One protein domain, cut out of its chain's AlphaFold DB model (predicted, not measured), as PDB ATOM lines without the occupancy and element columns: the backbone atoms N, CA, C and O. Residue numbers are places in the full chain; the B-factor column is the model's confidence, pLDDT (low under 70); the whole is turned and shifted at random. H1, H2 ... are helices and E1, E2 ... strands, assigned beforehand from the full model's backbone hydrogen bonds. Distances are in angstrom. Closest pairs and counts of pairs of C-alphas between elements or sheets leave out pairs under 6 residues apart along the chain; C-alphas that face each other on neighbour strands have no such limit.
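AT A GLANCE: This is residues 749 to 777 and 888 to 921 of the 926 residues of a protein of Fluviicola sp. RIFCSPHIGHO2_12_FULL_43_24 (UniProt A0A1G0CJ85). One long helix, H3, is crossed in its first half by a short helix, H1, from which an extended arm with the strand E1 and the one-turn helix H2 leads away past one end of H3. Residues 904 to 921, of which 904 to 918 belong to H3, and residues 770 to 775, of which 772 to 775 belong to H2, stand free at the two ends of a long, thin rod. The printed part has 63 residues, with three named helices and one named strand in the order H1, E1, H2, H3, and is mostly helix. It is extended, with a radius of gyration of the C-alphas of 20.3 A and spans of 71 by 29 by 14 A.

IN THESE COORDINATES: H1, residues 752 to 761, begins with C-alpha 752 at (133.671, 56.901, 133.160) and is 14.1 A long. E1 is residues 764 to 767, 9.5 A long, and H2 is residues 772 to 775, 5.3 A long. H3, residues 888 to 918, is 45.8 A long and ends with C-alpha 918 at (145.289, 83.749, 149.252).

HOW THE PARTS SIT: H1 and H3 touch, H3 with residues 892 to 900 alone; their closest C-alphas, those of Leu 756 and Ala 896, are 4.1 A apart. Their lines are only just about perpendicular, at 73 degrees. E1 pairs with no named strand and is apart from H3. H2 touches no helix. In H1 and H3 every O i to N i+4 pair is within hydrogen-bond range; H2, with four residues, is too short for such a pair.

THE WHOLE: The two C-alphas farthest apart, those of Asn 773 and Lys 921, are 71.2 A apart. The links H1 to E1 and E1 to H2 are tight. The link from H2 to H3 runs across the cut, where residues 778 to 887 are not printed and C-alphas 777 and 888 are 27.9 A apart. The mean pLDDT of the printed part is 80.4; residue 776 and residues 916 to 921 are under 70.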
ATOM      1  N   ARG A 749     124.680  53.744 130.679       81.62
ATOM      2  CA  ARG A 749     125.894  54.440 130.220       81.62
ATOM      3  C   ARG A 749     127.061  53.979 131.085       81.62
ATOM      4  O   ARG A 749     126.870  53.764 132.278       81.62
ATOM      5  N   SER A 750     128.240  53.839 130.485       79.88
ATOM      6  CA  SER A 750     129.442  53.444 131.220       79.88
ATOM      7  C   SER A 750     129.795  54.492 132.277       79.88
ATOM      8  O   SER A 750     129.675  55.694 132.021       79.88
ATOM      9  N   ASN A 751     130.208  54.048 133.464       85.25
ATOM     10  CA  ASN A 751     130.663  54.950 134.515       85.25
ATOM     11  C   ASN A 751     132.126  55.317 134.245       85.25
ATOM     12  O   ASN A 751     133.035  54.599 134.654       85.25
ATOM     13  N   ALA A 752     132.345  56.450 133.577       82.88
ATOM     14  CA  ALA A 752     133.671  56.901 133.160       82.88
ATOM     15  C   ALA A 752     134.697  56.974 134.314       82.88
ATOM     16  O   ALA A 752     135.883  56.735 134.089       82.88
ATOM     17  N   GLN A 753     134.263  57.238 135.555       82.06
ATOM     18  CA  GLN A 753     135.154  57.250 136.722       82.06
ATOM     19  C   GLN A 753     135.577  55.839 137.152       82.06
ATOM     20  O   GLN A 753     136.746  55.620 137.466       82.06
ATOM     21  N   GLU A 754     134.664  54.861 137.124       83.69
ATOM     22  CA  GLU A 754     135.028  53.449 137.311       83.69
ATOM     23  C   GLU A 754     135.883  52.935 136.152       83.69
ATOM     24  O   GLU A 754     136.834  52.198 136.383       83.69
ATOM     25  N   ASP A 755     135.598  53.350 134.918       86.44
ATOM     26  CA  ASP A 755     136.370  52.959 133.737       86.44
ATOM     27  C   ASP A 755     137.792  53.520 133.774       86.44
ATOM     28  O   ASP A 755     138.735  52.835 133.387       86.44
ATOM     29  N   LEU A 756     137.979  54.729 134.310       85.38
ATOM     30  CA  LEU A 756     139.298  55.290 134.597       85.38
ATOM     31  C   LEU A 756     140.027  54.508 135.699       85.38
ATOM     32  O   LEU A 756     141.240  54.316 135.604       85.38
ATOM     33  N   VAL A 757     139.317  54.008 136.715       85.94
ATOM     34  CA  VAL A 757     139.891  53.106 137.731       85.94
ATOM     35  C   VAL A 757     140.267  51.747 137.121       85.94
ATOM     36  O   VAL A 757     141.381  51.286 137.365       85.94
ATOM     37  N   ARG A 758     139.409  51.148 136.282       85.12
ATOM     38  CA  ARG A 758     139.691  49.906 135.534       85.12
ATOM     39  C   ARG A 758     140.896  50.089 134.608       85.12
ATOM     40  O   ARG A 758     141.853  49.332 134.694       85.12
ATOM     41  N   LEU A 759     140.924  51.141 133.786       86.38
ATOM     42  CA  LEU A 759     142.045  51.410 132.880       86.38
ATOM     43  C   LEU A 759     143.365  51.614 133.643       86.38
ATOM     44  O   LEU A 759     144.392  51.099 133.212       86.38
ATOM     45  N   ARG A 760     143.347  52.303 134.796       85.75
ATOM     46  CA  ARG A 760     144.528  52.465 135.673       85.75
ATOM     47  C   ARG A 760     145.054  51.132 136.241       85.75
ATOM     48  O   ARG A 760     146.194  51.103 136.698       85.75
ATOM     49  N   GLN A 761     144.259  50.060 136.230       87.00
ATOM     50  CA  GLN A 761     144.647  48.716 136.683       87.00
ATOM     51  C   GLN A 761     145.124  47.799 135.539       87.00
ATOM     52  O   GLN A 761     145.790  46.800 135.811       87.00
ATOM     53  N   ILE A 762     144.845  48.133 134.272       87.19
ATOM     54  CA  ILE A 762     145.305  47.365 133.102       87.19
ATOM     55  C   ILE A 762     146.766  47.709 132.786       87.19
ATOM     56  O   ILE A 762     147.125  48.873 132.604       87.19
ATOM     57  N   GLN A 763     147.613  46.685 132.669       86.69
ATOM     58  CA  GLN A 763     149.038  46.850 132.378       86.69
ATOM     59  C   GLN A 763     149.331  46.650 130.885       86.69
ATOM     60  O   GLN A 763     148.925  45.662 130.274       86.69
ATOM     61  N   VAL A 764     150.050  47.607 130.289       86.25
ATOM     62  CA  VAL A 764     150.603  47.476 128.934       86.25
ATOM     63  C   VAL A 764     151.979  46.830 129.042       86.25
ATOM     64  O   VAL A 764     152.934  47.441 129.523       86.25
ATOM     65  N   THR A 765     152.069  45.600 128.558       86.44
ATOM     66  CA  THR A 765     153.191  44.685 128.747       86.44
ATOM     67  C   THR A 765     153.936  44.486 127.426       86.44
ATOM     68  O   THR A 765     153.372  44.060 126.413       86.44
ATOM     69  N   ASP A 766     155.232  44.803 127.429       87.50
ATOM     70  CA  ASP A 766     156.154  44.485 126.337       87.50
ATOM     71  C   ASP A 766     156.559  43.005 126.432       87.50
ATOM     72  O   ASP A 766     157.341  42.627 127.305       87.50
ATOM     73  N   TYR A 767     156.048  42.157 125.534       83.88
ATOM     74  CA  TYR A 767     156.313  40.711 125.551       83.88
ATOM     75  C   TYR A 767     156.926  40.192 124.237       83.88
ATOM     76  O   TYR A 767     157.012  40.889 123.220       83.88
ATOM     77  N   ARG A 768     157.389  38.936 124.268       81.94
ATOM     78  CA  ARG A 768     157.826  38.156 123.097       81.94
ATOM     79  C   ARG A 768     157.171  36.782 123.140       81.94
ATOM     80  O   ARG A 768     157.037  36.215 124.220       81.94
ATOM     81  N   HIS A 769     156.792  36.242 121.984       82.06
ATOM     82  CA  HIS A 769     156.261  34.882 121.905       82.06
ATOM     83  C   HIS A 769     157.343  33.841 122.268       82.06
ATOM     84  O   HIS A 769     158.537  34.052 122.021       82.06
ATOM     85  N   ILE A 770     156.916  32.734 122.888       82.88
ATOM     86  CA  ILE A 770     157.788  31.604 123.261       82.88
ATOM     87  C   ILE A 770     158.241  30.865 121.995       82.88
ATOM     88  O   ILE A 770     159.439  30.652 121.808       82.88
ATOM     89  N   ASP A 771     157.309  30.592 121.076       81.56
ATOM     90  CA  ASP A 771     157.632  30.222 119.699       81.56
ATOM     91  C   ASP A 771     158.181  31.447 118.950       81.56
ATOM     92  O   ASP A 771     157.452  32.355 118.538       81.56
ATOM     93  N   ARG A 772     159.506  31.475 118.795       80.38
ATOM     94  CA  ARG A 772     160.233  32.521 118.063       80.38
ATOM     95  C   ARG A 772     160.454  32.185 116.593       80.38
ATOM     96  O   ARG A 772     160.830  33.086 115.845       80.38
ATOM     97  N   ASN A 773     160.241  30.932 116.194       76.44
ATOM     98  CA  ASN A 773     160.441  30.490 114.818       76.44
ATOM     99  C   ASN A 773     159.285  30.991 113.948       76.44
ATOM    100  O   ASN A 773     159.525  31.541 112.877       76.44
ATOM    101  N   THR A 774     158.054  30.894 114.457       74.12
ATOM    102  CA  THR A 774     156.849  31.350 113.750       74.12
ATOM    103  C   THR A 774     156.712  32.875 113.753       74.12
ATOM    104  O   THR A 774     156.461  33.483 112.713       74.12
ATOM    105  N   TYR A 775     156.893  33.525 114.908       71.69
ATOM    106  CA  TYR A 775     156.569  34.955 115.072       71.69
ATOM    107  C   TYR A 775     157.767  35.906 114.891       71.69
ATOM    108  O   TYR A 775     157.593  37.124 114.772       71.69
ATOM    109  N   GLY A 776     158.989  35.366 114.844       66.44
ATOM    110  CA  GLY A 776     160.228  36.137 114.868       66.44
ATOM    111  C   GLY A 776     160.497  36.790 116.232       66.44
ATOM    112  O   GLY A 776     159.599  37.059 117.023       66.44
ATOM    113  N   GLY A 777     161.762  37.099 116.527       74.56
ATOM    114  CA  GLY A 777     162.190  37.647 117.826       74.56
ATOM    115  C   GLY A 777     161.759  39.093 118.144       74.56
ATOM    116  O   GLY A 777     162.418  39.750 118.952       74.56
ATOM    117  N   SER A 888     137.061  46.688 122.177       79.56
ATOM    118  CA  SER A 888     136.523  46.862 123.537       79.56
ATOM    119  C   SER A 888     137.498  47.586 124.477       79.56
ATOM    120  O   SER A 888     137.097  48.510 125.190       79.56
ATOM    121  N   LEU A 889     138.796  47.253 124.442       82.19
ATOM    122  CA  LEU A 889     139.816  47.993 125.205       82.19
ATOM    123  C   LEU A 889     139.968  49.446 124.749       82.19
ATOM    124  O   LEU A 889     140.147  50.337 125.584       82.19
ATOM    125  N   PHE A 890     139.894  49.708 123.442       83.50
ATOM    126  CA  PHE A 890     139.946  51.069 122.921       83.50
ATOM    127  C   PHE A 890     138.747  51.894 123.408       83.50
ATOM    128  O   PHE A 890     138.922  53.034 123.840       83.50
ATOM    129  N   MET A 891     137.547  51.307 123.433       84.88
ATOM    130  CA  MET A 891     136.342  51.975 123.936       84.88
ATOM    131  C   MET A 891     136.362  52.220 125.454       84.88
ATOM    132  O   MET A 891     135.948  53.301 125.883       84.88
ATOM    133  N   LEU A 892     136.915  51.302 126.260       84.38
ATOM    134  CA  LEU A 892     137.226  51.567 127.675       84.38
ATOM    135  C   LEU A 892     138.183  52.766 127.801       84.38
ATOM    136  O   LEU A 892     137.956  53.669 128.607       84.38
ATOM    137  N   GLY A 893     139.216  52.809 126.951       83.56
ATOM    138  CA  GLY A 893     140.151  53.927 126.842       83.56
ATOM    139  C   GLY A 893     139.463  55.266 126.566       83.56
ATOM    140  O   GLY A 893     139.745  56.248 127.250       83.56
ATOM    141  N   VAL A 894     138.517  55.311 125.621       84.81
ATOM    142  CA  VAL A 894     137.728  56.519 125.318       84.81
ATOM    143  C   VAL A 894     136.920  56.985 126.536       84.81
ATOM    144  O   VAL A 894     136.943  58.177 126.846       84.81
ATOM    145  N   SER A 895     136.254  56.071 127.252       85.38
ATOM    146  CA  SER A 895     135.483  56.387 128.470       85.38
ATOM    147  C   SER A 895     136.380  56.963 129.578       85.38
ATOM    148  O   SER A 895     136.133  58.048 130.106       85.38
ATOM    149  N   ALA A 896     137.504  56.302 129.859       85.12
ATOM    150  CA  ALA A 896     138.475  56.743 130.857       85.12
ATOM    151  C   ALA A 896     139.131  58.099 130.517       85.12
ATOM    152  O   ALA A 896     139.362  58.917 131.410       85.12
ATOM    153  N   ILE A 897     139.409  58.373 129.235       84.25
ATOM    154  CA  ILE A 897     139.938  59.670 128.778       84.25
ATOM    155  C   ILE A 897     138.928  60.798 129.031       84.25
ATOM    156  O   ILE A 897     139.336  61.899 129.408       84.25
ATOM    157  N   GLN A 898     137.624  60.540 128.878       83.88
ATOM    158  CA  GLN A 898     136.580  61.524 129.191       83.88
ATOM    159  C   GLN A 898     136.587  61.887 130.685       83.88
ATOM    160  O   GLN A 898     136.659  63.070 131.011       83.88
ATOM    161  N   ALA A 899     136.631  60.897 131.585       83.88
ATOM    162  CA  ALA A 899     136.752  61.140 133.028       83.88
ATOM    163  C   ALA A 899     138.046  61.874 133.416       83.88
ATOM    164  O   ALA A 899     138.012  62.791 134.237       83.88
ATOM    165  N   LEU A 900     139.180  61.526 132.796       83.94
ATOM    166  CA  LEU A 900     140.452  62.213 133.037       83.94
ATOM    167  C   LEU A 900     140.398  63.681 132.584       83.94
ATOM    168  O   LEU A 900     140.987  64.544 133.234       83.94
ATOM    169  N   SER A 901     139.679  63.980 131.497       83.69
ATOM    170  CA  SER A 901     139.437  65.359 131.062       83.69
ATOM    171  C   SER A 901     138.627  66.139 132.100       83.69
ATOM    172  O   SER A 901     138.956  67.290 132.377       83.69
ATOM    173  N   THR A 902     137.614  65.515 132.712       83.94
ATOM    174  CA  THR A 902     136.816  66.127 133.784       83.94
ATOM    175  C   THR A 902     137.647  66.380 135.047       83.94
ATOM    176  O   THR A 902     137.667  67.514 135.519       83.94
ATOM    177  N   GLU A 903     138.414  65.393 135.539       84.00
ATOM    178  CA  GLU A 903     139.332  65.574 136.687       84.00
ATOM    179  C   GLU A 903     140.324  66.724 136.431       84.00
ATOM    180  O   GLU A 903     140.589  67.555 137.301       84.00
ATOM    181  N   MET A 904     140.853  66.811 135.207       82.81
ATOM    182  CA  MET A 904     141.793  67.854 134.798       82.81
ATOM    183  C   MET A 904     141.161  69.257 134.790       82.81
ATOM    184  O   MET A 904     141.833  70.230 135.136       82.81
ATOM    185  N   ASP A 905     139.891  69.390 134.405       82.56
ATOM    186  CA  ASP A 905     139.188  70.677 134.405       82.56
ATOM    187  C   ASP A 905     138.755  71.113 135.815       82.56
ATOM    188  O   ASP A 905     138.880  72.295 136.150       82.56
ATOM    189  N   GLU A 906     138.375  70.175 136.687       84.06
ATOM    190  CA  GLU A 906     138.135  70.450 138.111       84.06
ATOM    191  C   GLU A 906     139.410  70.920 138.829       84.06
ATOM    192  O   GLU A 906     139.383  71.929 139.538       84.06
ATOM    193  N   ILE A 907     140.552  70.259 138.598       82.81
ATOM    194  CA  ILE A 907     141.849  70.661 139.173       82.81
ATOM    195  C   ILE A 907     142.254  72.064 138.696       82.81
ATOM    196  O   ILE A 907     142.701  72.881 139.506       82.81
ATOM    197  N   LYS A 908     142.065  72.392 137.407       80.06
ATOM    198  CA  LYS A 908     142.307  73.755 136.889       80.06
ATOM    199  C   LYS A 908     141.436  74.793 137.594       80.06
ATOM    200  O   LYS A 908     141.926  75.885 137.880       80.06
ATOM    201  N   GLN A 909     140.169  74.473 137.861       80.69
ATOM    202  CA  GLN A 909     139.243  75.381 138.534       80.69
ATOM    203  C   GLN A 909     139.632  75.585 140.009       80.69
ATOM    204  O   GLN A 909     139.791  76.726 140.437       80.69
ATOM    205  N   GLN A 910     139.925  74.507 140.745       80.94
ATOM    206  CA  GLN A 910     140.407  74.580 142.132       80.94
ATOM    207  C   GLN A 910     141.712  75.382 142.263       80.94
ATOM    208  O   GLN A 910     141.855  76.183 143.186       80.94
ATOM    209  N   LEU A 911     142.656  75.219 141.324       78.94
ATOM    210  CA  LEU A 911     143.903  75.992 141.302       78.94
ATOM    211  C   LEU A 911     143.634  77.499 141.142       78.94
ATOM    212  O   LEU A 911     144.285  78.321 141.790       78.94
ATOM    213  N   LYS A 912     142.649  77.852 140.309       77.19
ATOM    214  CA  LYS A 912     142.185  79.227 140.083       77.19
ATOM    215  C   LYS A 912     141.587  79.825 141.358       77.19
ATOM    216  O   LYS A 912     141.978  80.914 141.775       77.19
ATOM    217  N   ASP A 913     140.688  79.091 142.006       78.62
ATOM    218  CA  ASP A 913     139.970  79.556 143.197       78.62
ATOM    219  C   ASP A 913     140.905  79.684 144.415       78.62
ATOM    220  O   ASP A 913     140.818  80.650 145.181       78.62
ATOM    221  N   LEU A 914     141.883  78.780 144.546       76.69
ATOM    222  CA  LEU A 914     142.923  78.861 145.573       76.69
ATOM    223  C   LEU A 914     143.807  80.107 145.394       76.69
ATOM    224  O   LEU A 914     144.066  80.807 146.379       76.69
ATOM    225  N   GLN A 915     144.210  80.424 144.155       70.69
ATOM    226  CA  GLN A 915     144.971  81.639 143.827       70.69
ATOM    227  C   GLN A 915     144.206  82.919 144.204       70.69
ATOM    228  O   GLN A 915     144.813  83.845 144.745       70.69
ATOM    229  N   TYR A 916     142.883  82.964 144.007       69.50
ATOM    230  CA  TYR A 916     142.062  84.090 144.469       69.50
ATOM    231  C   TYR A 916     141.953  84.170 146.004       69.50
ATOM    232  O   TYR A 916     141.994  85.268 146.561       69.50
ATOM    233  N   SER A 917     141.855  83.035 146.709       67.44
ATOM    234  CA  SER A 917     141.653  83.022 148.170       67.44
ATOM    235  C   SER A 917     142.848  83.549 148.980       67.44
ATOM    236  O   SER A 917     142.649  84.238 149.983       67.44
ATOM    237  N   PHE A 918     144.087  83.298 148.536       68.38
ATOM    238  CA  PHE A 918     145.289  83.749 149.252       68.38
ATOM    239  C   PHE A 918     145.547  85.255 149.116       68.38
ATOM    240  O   PHE A 918     146.161  85.848 150.000       68.38
ATOM    241  N   ALA A 919     145.033  85.901 148.065       59.81
ATOM    242  CA  ALA A 919     145.149  87.349 147.899       59.81
ATOM    243  C   ALA A 919     144.211  88.155 148.829       59.81
ATOM    244  O   ALA A 919     144.384  89.364 148.964       59.81
ATOM    245  N   GLY A 920     143.214  87.511 149.459       59.59
ATOM    246  CA  GLY A 920     142.073  88.195 150.086       59.59
ATOM    247  C   GLY A 920     141.973  88.173 151.618       59.59
ATOM    248  O   GLY A 920     140.975  88.666 152.135       59.59
ATOM    249  N   LYS A 921     142.935  87.596 152.360       58.75
ATOM    250  CA  LYS A 921     142.841  87.418 153.834       58.75
ATOM    251  C   LYS A 921     143.984  88.026 154.656       58.75
ATOM    252  O   LYS A 921     144.366  87.508 155.703       58.75
TER     253      LYS A 921